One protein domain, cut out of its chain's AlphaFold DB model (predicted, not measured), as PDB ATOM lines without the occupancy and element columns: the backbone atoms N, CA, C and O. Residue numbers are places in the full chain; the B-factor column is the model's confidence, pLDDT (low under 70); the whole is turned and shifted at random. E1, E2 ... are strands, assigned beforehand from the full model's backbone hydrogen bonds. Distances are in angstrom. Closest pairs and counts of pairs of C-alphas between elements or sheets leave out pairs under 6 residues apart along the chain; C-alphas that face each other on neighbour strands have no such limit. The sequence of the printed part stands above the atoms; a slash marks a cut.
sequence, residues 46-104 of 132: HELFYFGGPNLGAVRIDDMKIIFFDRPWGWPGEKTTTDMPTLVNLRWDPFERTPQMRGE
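Overview. This is residues 46 to 104 of the 132 residues of an uncharacterized protein of Bradyrhizobium sp. AS23.2 (UniProt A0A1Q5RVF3). One twisted sheet of four strands runs back and forth, its last strand E4 sharply bent, with the unnamed tail, residues 90 to 104, beyond E4. The printed part has 59 residues, no named helix, and E1, E2, E3, E4 in that order along the chain and across the sheet: all strand, a meander, each strand the antiparallel neighbour of the one before. It is compact, with a radius of gyration of the C-alphas of 11.2 A and spans of 29 by 26 by 20 A.

Along the chain. Find C-alpha 47 at (-4.087, -39.400, 15.435); there E1, residues 47 to 52, begins its 16.9 A. Next come E2, residues 55 to 61, 17.9 A, and E3, residues 64 to 70, 16.0 A. E4, residues 80 to 89, 20.6 A, bends by 102 degrees at residue 83 and ends at (-1.300, -34.819, 2.775).

Arrangement. Look within hydrogen-bond range: hairpin E1 and E2 has N 48 and O 60, 2.8 A; hairpin E2 and E3 N 59 and O 66, 2.8 A; hairpin E3 and E4 N 67 and O 86, 2.8 A. Their directions differ by 158, 165 and 158 degrees. Edge strands E1 and E4 are apart.

Size, cuts and confidence. The printed part has no cut and no long link. The farthest C-alphas, His 46 and Pro 76, are 30.0 A apart. Residues 101 to 104 have pLDDT under 70.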
ATOM      1  N   HIS A  46      -2.748 -43.383  15.370       95.25
ATOM      2  CA  HIS A  46      -3.229 -42.885  14.082       95.25
ATOM      3  C   HIS A  46      -3.470 -41.375  14.102       95.25
ATOM      4  O   HIS A  46      -3.351 -40.727  13.068       95.25
ATOM      5  N   GLU A  47      -3.711 -40.796  15.275       96.19
ATOM      6  CA  GLU A  47      -4.087 -39.400  15.435       96.19
ATOM      7  C   GLU A  47      -3.109 -38.580  16.289       96.19
ATOM      8  O   GLU A  47      -2.486 -39.060  17.241       96.19
ATOM      9  N   LEU A  48      -2.938 -37.314  15.907       95.81
ATOM     10  CA  LEU A  48      -2.191 -36.311  16.656       95.81
ATOM     11  C   LEU A  48      -2.998 -35.013  16.705       95.81
ATOM     12  O   LEU A  48      -3.438 -34.509  15.671       95.81
ATOM     13  N   PHE A  49      -3.128 -34.441  17.899       95.94
ATOM     14  CA  PHE A  49      -3.809 -33.171  18.131       95.94
ATOM     15  C   PHE A  49      -2.781 -32.058  18.352       95.94
ATOM     16  O   PHE A  49      -1.864 -32.196  19.163       95.94
ATOM     17  N   TYR A  50      -2.936 -30.948  17.637       94.06
ATOM     18  CA  TYR A  50      -2.082 -29.769  17.740       94.06
ATOM     19  C   TYR A  50      -2.880 -28.631  18.359       94.06
ATOM     20  O   TYR A  50      -3.881 -28.193  17.792       94.06
ATOM     21  N   PHE A  51      -2.421 -28.124  19.499       92.88
ATOM     22  CA  PHE A  51      -3.093 -27.056  20.231       92.88
ATOM     23  C   PHE A  51      -2.314 -25.747  20.159       92.88
ATOM     24  O   PHE A  51      -1.088 -25.717  20.251       92.88
ATOM     25  N   GLY A  52      -3.048 -24.643  20.037       89.31
ATOM     26  CA  GLY A  52      -2.511 -23.292  20.175       89.31
ATOM     27  C   GLY A  52      -3.112 -22.609  21.395       89.31
ATOM     28  O   GLY A  52      -3.979 -21.744  21.252       89.31
ATOM     29  N   GLY A  53      -2.655 -22.985  22.589       88.00
ATOM     30  CA  GLY A  53      -3.308 -22.618  23.848       88.00
ATOM     31  C   GLY A  53      -4.564 -23.475  24.068       88.00
ATOM     32  O   GLY A  53      -4.483 -24.681  23.856       88.00
ATOM     33  N   PRO A  54      -5.721 -22.896  24.438       91.50
ATOM     34  CA  PRO A  54      -6.936 -23.669  24.720       91.50
ATOM     35  C   PRO A  54      -7.660 -24.187  23.463       91.50
ATOM     36  O   PRO A  54      -8.603 -24.962  23.578       91.50
ATOM     37  N   ASN A  55      -7.243 -23.760  22.266       91.81
ATOM     38  CA  ASN A  55      -7.951 -24.052  21.020       91.81
ATOM     39  C   ASN A  55      -7.242 -25.144  20.214       91.81
ATOM     40  O   ASN A  55      -6.015 -25.106  20.052       91.81
ATOM     41  N   LEU A  56      -8.032 -26.057  19.643       92.62
ATOM     42  CA  LEU A  56      -7.570 -27.069  18.697       92.62
ATOM     43  C   LEU A  56      -7.176 -26.401  17.373       92.62
ATOM     44  O   LEU A  56      -8.015 -25.829  16.684       92.62
ATOM     45  N   GLY A  57      -5.886 -26.439  17.049       93.12
ATOM     46  CA  GLY A  57      -5.320 -25.813  15.853       93.12
ATOM     47  C   GLY A  57      -5.276 -26.739  14.654       93.12
ATOM     48  O   GLY A  57      -5.628 -26.326  13.553       93.12
ATOM     49  N   ALA A  58      -4.893 -27.996  14.859       94.88
ATOM     50  CA  ALA A  58      -4.924 -28.997  13.805       94.88
ATOM     51  C   ALA A  58      -5.110 -30.408  14.365       94.88
ATOM     52  O   ALA A  58      -4.760 -30.689  15.511       94.88
ATOM     53  N   VAL A  59      -5.609 -31.306  13.524       96.44
ATOM     54  CA  VAL A  59      -5.631 -32.749  13.767       96.44
ATOM     55  C   VAL A  59      -4.918 -33.424  12.614       96.44
ATOM     56  O   VAL A  59      -5.209 -33.146  11.455       96.44
ATOM     57  N   ARG A  60      -3.989 -34.321  12.917       96.19
ATOM     58  CA  ARG A  60      -3.408 -35.224  11.929       96.19
ATOM     59  C   ARG A  60      -3.984 -36.610  12.134       96.19
ATOM     60  O   ARG A  60      -3.930 -37.098  13.253       96.19
ATOM     61  N   ILE A  61      -4.474 -37.222  11.065       96.44
ATOM     62  CA  ILE A  61      -4.895 -38.620  11.002       96.44
ATOM     63  C   ILE A  61      -4.065 -39.277   9.905       96.44
ATOM     64  O   ILE A  61      -4.177 -38.915   8.734       96.44
ATOM     65  N   ASP A  62      -3.195 -40.201  10.298       95.25
ATOM     66  CA  ASP A  62      -2.210 -40.854   9.441       95.25
ATOM     67  C   ASP A  62      -1.382 -39.838   8.629       95.25
ATOM     68  O   ASP A  62      -0.462 -39.197   9.152       95.25
ATOM     69  N   ASP A  63      -1.704 -39.677   7.349       95.38
ATOM     70  CA  ASP A  63      -1.021 -38.761   6.436       95.38
ATOM     71  C   ASP A  63      -1.744 -37.441   6.255       95.38
ATOM     72  O   ASP A  63      -1.143 -36.483   5.781       95.38
ATOM     73  N   MET A  64      -3.019 -37.369   6.614       94.31
ATOM     74  CA  MET A  64      -3.814 -36.167   6.436       94.31
ATOM     75  C   MET A  64      -3.692 -35.278   7.664       94.31
ATOM     76  O   MET A  64      -3.920 -35.718   8.786       94.31
ATOM     77  N   LYS A  65      -3.367 -34.007   7.457       94.75
ATOM     78  CA  LYS A  65      -3.420 -32.953   8.465       94.75
ATOM     79  C   LYS A  65      -4.553 -31.996   8.117       94.75
ATOM     80  O   LYS A  65      -4.620 -31.494   7.001       94.75
ATOM     81  N   ILE A  66      -5.431 -31.766   9.080       93.44
ATOM     82  CA  ILE A  66      -6.600 -30.895   9.011       93.44
ATOM     83  C   ILE A  66      -6.313 -29.706   9.921       93.44
ATOM     84  O   ILE A  66      -6.087 -29.894  11.113       93.44
ATOM     85  N   ILE A  67      -6.288 -28.497   9.372       92.75
ATOM     86  CA  ILE A  67      -5.879 -27.271  10.065       92.75
ATOM     87  C   ILE A  67      -7.096 -26.351  10.199       92.75
ATOM     88  O   ILE A  67      -7.716 -25.998   9.199       92.75
ATOM     89  N   PHE A  68      -7.425 -25.954  11.427       92.06
ATOM     90  CA  PHE A  68      -8.573 -25.099  11.756       92.06
ATOM     91  C   PHE A  68      -8.200 -23.618  11.862       92.06
ATOM     92  O   PHE A  68      -8.989 -22.743  11.510       92.06
ATOM     93  N   PHE A  69      -6.993 -23.329  12.345       91.44
ATOM     94  CA  PHE A  69      -6.434 -21.984  12.320       91.44
ATOM     95  C   PHE A  69      -4.932 -22.035  12.084       91.44
ATOM     96  O   PHE A  69      -4.253 -22.966  12.518       91.44
ATOM     97  N   ASP A  70      -4.427 -21.000  11.428       88.19
ATOM     98  CA  ASP A  70      -3.014 -20.845  11.111       88.19
ATOM     99  C   ASP A  70      -2.414 -19.643  11.856       88.19
ATOM    100  O   ASP A  70      -3.131 -18.768  12.348       88.19
ATOM    101  N   ARG A  71      -1.088 -19.620  11.978       88.38
ATOM    102  CA  ARG A  71      -0.309 -18.526  12.558       88.38
ATOM    103  C   ARG A  71       0.931 -18.280  11.690       88.38
ATOM    104  O   ARG A  71       2.020 -18.745  12.037       88.38
ATOM    105  N   PRO A  72       0.792 -17.534  10.580       85.06
ATOM    106  CA  PRO A  72       1.846 -17.410   9.572       85.06
ATOM    107  C   PRO A  72       3.115 -16.731  10.106       85.06
ATOM    108  O   PRO A  72       4.215 -17.006   9.638       85.06
ATOM    109  N   TRP A  73       2.985 -15.886  11.132       86.94
ATOM    110  CA  TRP A  73       4.099 -15.137  11.726       86.94
ATOM    111  C   TRP A  73       4.743 -15.833  12.936       86.94
ATOM    112  O   TRP A  73       5.417 -15.195  13.747       86.94
ATOM    113  N   GLY A  74       4.539 -17.146  13.085       84.25
ATOM    114  CA  GLY A  74       5.101 -17.929  14.188       84.25
ATOM    115  C   GLY A  74       4.493 -17.562  15.541       84.25
ATOM    116  O   GLY A  74       3.470 -16.897  15.603       84.25
ATOM    117  N   TRP A  75       5.102 -17.987  16.652       82.31
ATOM    118  CA  TRP A  75       4.509 -17.887  17.999       82.31
ATOM    119  C   TRP A  75       3.868 -16.531  18.381       82.31
ATOM    120  O   TRP A  75       2.751 -16.576  18.899       82.31
ATOM    121  N   PRO A  76       4.478 -15.352  18.136       86.81
ATOM    122  CA  PRO A  76       3.862 -14.070  18.497       86.81
ATOM    123  C   PRO A  76       2.764 -13.611  17.521       86.81
ATOM    124  O   PRO A  76       2.081 -12.629  17.792       86.81
ATOM    125  N   GLY A  77       2.616 -14.288  16.383       85.00
ATOM    126  CA  GLY A  77       1.712 -13.912  15.308       85.00
ATOM    127  C   GLY A  77       0.229 -14.044  15.638       85.00
ATOM    128  O   GLY A  77      -0.185 -14.787  16.534       85.00
ATOM    129  N   GLU A  78      -0.581 -13.355  14.840       88.56
ATOM    130  CA  GLU A  78      -2.036 -13.471  14.868       88.56
ATOM    131  C   GLU A  78      -2.513 -14.872  14.465       88.56
ATOM    132  O   GLU A  78      -1.897 -15.555  13.644       88.56
ATOM    133  N   LYS A  79      -3.629 -15.301  15.055       88.69
ATOM    134  CA  LYS A  79      -4.301 -16.543  14.673       88.69
ATOM    135  C   LYS A  79      -5.335 -16.224  13.600       88.69
ATOM    136  O   LYS A  79      -6.316 -15.544  13.893       88.69
ATOM    137  N   THR A  80      -5.154 -16.774  12.411       87.94
ATOM    138  CA  THR A  80      -6.110 -16.645  11.312       87.94
ATOM    139  C   THR A  80      -6.985 -17.887  11.264       87.94
ATOM    140  O   THR A  80      -6.498 -18.994  11.038       87.94
ATOM    141  N   THR A  81      -8.282 -17.715  11.497       87.56
ATOM    142  CA  THR A  81      -9.288 -18.781  11.414       87.56
ATOM    143  C   THR A  81      -9.899 -18.835  10.014       87.56
ATOM    144  O   THR A  81      -9.809 -17.888   9.230       87.56
ATOM    145  N   THR A  82     -10.484 -19.969   9.638       78.38
ATOM    146  CA  THR A  82     -11.240 -20.112   8.385       78.38
ATOM    147  C   THR A  82     -12.460 -20.986   8.628       78.38
ATOM    148  O   THR A  82     -12.384 -21.937   9.399       78.38
ATOM    149  N   ASP A  83     -13.570 -20.665   7.960       84.94
ATOM    150  CA  ASP A  83     -14.833 -21.402   8.099       84.94
ATOM    151  C   ASP A  83     -14.716 -22.864   7.639       84.94
ATOM    152  O   ASP A  83     -15.342 -23.758   8.203       84.94
ATOM    153  N   MET A  84     -13.881 -23.113   6.627       86.12
ATOM    154  CA  MET A  84     -13.518 -24.442   6.142       86.12
ATOM    155  C   MET A  84     -12.066 -24.775   6.512       86.12
ATOM    156  O   MET A  84     -11.163 -24.000   6.184       86.12
ATOM    157  N   PRO A  85     -11.801 -25.917   7.164       88.81
ATOM    158  CA  PRO A  85     -10.444 -26.286   7.528       88.81
ATOM    159  C   PRO A  85      -9.597 -26.591   6.290       88.81
ATOM    160  O   PRO A  85     -10.088 -27.062   5.267       88.81
ATOM    161  N   THR A  86      -8.296 -26.364   6.408       89.06
ATOM    162  CA  THR A  86      -7.324 -26.684   5.361       89.06
ATOM    163  C   THR A  86      -6.865 -28.132   5.487       89.06
ATOM    164  O   THR A  86      -6.540 -28.578   6.586       89.06
ATOM    165  N   LEU A  87      -6.795 -28.864   4.374       90.19
ATOM    166  CA  LEU A  87      -6.333 -30.253   4.330       90.19
ATOM    167  C   LEU A  87      -4.971 -30.358   3.643       90.19
ATOM    168  O   LEU A  87      -4.756 -29.798   2.570       90.19
ATOM    169  N   VAL A  88      -4.065 -31.136   4.232       90.62
ATOM    170  CA  VAL A  88      -2.722 -31.392   3.697       90.62
ATOM    171  C   VAL A  88      -2.404 -32.879   3.791       90.62
ATOM    172  O   VAL A  88      -2.611 -33.486   4.838       90.62
ATOM    173  N   ASN A  89      -1.863 -33.469   2.724       92.00
ATOM    174  CA  ASN A  89      -1.300 -34.819   2.775       92.00
ATOM    175  C   ASN A  89       0.206 -34.741   3.048       92.00
ATOM    176  O   ASN A  89       0.993 -34.476   2.146       92.00
ATOM    177  N   LEU A  90       0.615 -35.023   4.280       93.00
ATOM    178  CA  LEU A  90       2.001 -34.938   4.738       93.00
ATOM    179  C   LEU A  90       2.926 -36.001   4.135       93.00
ATOM    180  O   LEU A  90       4.142 -35.832   4.185       93.00
ATOM    181  N   ARG A  91       2.393 -37.098   3.575       91.69
ATOM    182  CA  ARG A  91       3.238 -38.092   2.895       91.69
ATOM    183  C   ARG A  91       3.774 -37.559   1.571       91.69
ATOM    184  O   ARG A  91       4.877 -37.928   1.179       91.69
ATOM    185  N   TRP A  92       2.997 -36.727   0.885       89.12
ATOM    186  CA  TRP A  92       3.392 -36.122  -0.389       89.12
ATOM    187  C   TRP A  92       3.883 -34.683  -0.231       89.12
ATOM    188  O   TRP A  92       4.767 -34.259  -0.968       89.12
ATOM    189  N   ASP A  93       3.356 -33.959   0.753       89.81
ATOM    190  CA  ASP A  93       3.670 -32.562   1.033       89.81
ATOM    191  C   ASP A  93       4.047 -32.366   2.514       89.81
ATOM    192  O   ASP A  93       3.282 -31.797   3.298       89.81
ATOM    193  N   PRO A  94       5.233 -32.847   2.936       92.12
ATOM    194  CA  PRO A  94       5.686 -32.739   4.323       92.12
ATOM    195  C   PRO A  94       5.935 -31.291   4.774       92.12
ATOM    196  O   PRO A  94       6.075 -31.045   5.968       92.12
ATOM    197  N   PHE A  95       6.011 -30.345   3.833       89.88
ATOM    198  CA  PHE A  95       6.236 -28.924   4.099       89.88
ATOM    199  C   PHE A  95       4.962 -28.080   4.001       89.88
ATOM    200  O   PHE A  95       5.052 -26.861   4.133       89.88
ATOM    201  N   GLU A  96       3.805 -28.708   3.772       88.12
ATOM    202  CA  GLU A  96       2.485 -28.065   3.795       88.12
ATOM    203  C   GLU A  96       2.343 -26.901   2.793       88.12
ATOM    204  O   GLU A  96       1.699 -25.890   3.066       88.12
ATOM    205  N   ARG A  97       2.964 -27.027   1.612       85.88
ATOM    206  CA  ARG A  97       3.020 -25.972   0.583       85.88
ATOM    207  C   ARG A  97       1.858 -25.992  -0.405       85.88
ATOM    208  O   ARG A  97       1.651 -25.017  -1.121       85.88
ATOM    209  N   THR A  98       1.128 -27.096  -0.486       84.25
ATOM    210  CA  THR A  98       0.064 -27.345  -1.469       84.25
ATOM    211  C   THR A  98      -1.250 -27.749  -0.795       84.25
ATOM    212  O   THR A  98      -1.775 -28.841  -1.033       84.25
ATOM    213  N   PRO A  99      -1.816 -26.879   0.062       80.69
ATOM    214  CA  PRO A  99      -3.043 -27.183   0.774       80.69
ATOM    215  C   PRO A  99      -4.236 -27.384  -0.165       80.69
ATOM    216  O   PRO A  99      -4.483 -26.620  -1.099       80.69
ATOM    217  N   GLN A 100      -5.044 -28.389   0.149       73.56
ATOM    218  CA  GLN A 100      -6.380 -28.559  -0.399       73.56
ATOM    219  C   GLN A 100      -7.316 -27.738   0.480       73.56
ATOM    220  O   GLN A 100      -7.328 -27.938   1.688       73.56
ATOM    221  N   MET A 101      -8.070 -26.809  -0.119       68.25
ATOM    222  CA  MET A 101      -9.146 -25.978   0.465       68.25
ATOM    223  C   MET A 101      -8.890 -24.472   0.618       68.25
ATOM    224  O   MET A 101      -9.811 -23.726   0.293       68.25
ATOM    225  N   ARG A 102      -7.697 -23.969   0.981       58.22
ATOM    226  CA  ARG A 102      -7.464 -22.502   1.002       58.22
ATOM    227  C   ARG A 102      -6.419 -22.034  -0.012       58.22
ATOM    228  O   ARG A 102      -5.345 -21.568   0.344       58.22
ATOM    229  N   GLY A 103      -6.788 -22.175  -1.287       60.06
ATOM    230  CA  GLY A 103      -6.025 -21.709  -2.456       60.06
ATOM    231  C   GLY A 103      -6.034 -22.654  -3.663       60.06
ATOM    232  O   GLY A 103      -5.664 -22.223  -4.747       60.06
ATOM    233  N   GLU A 104      -6.550 -23.875  -3.459       65.12
ATOM    234  CA  GLU A 104      -6.845 -24.933  -4.440       65.12
ATOM    235  C   GLU A 104      -5.637 -25.855  -4.784       65.12
ATOM    236  O   GLU A 104      -4.502 -25.445  -5.010       65.12
TER     237      GLU A 104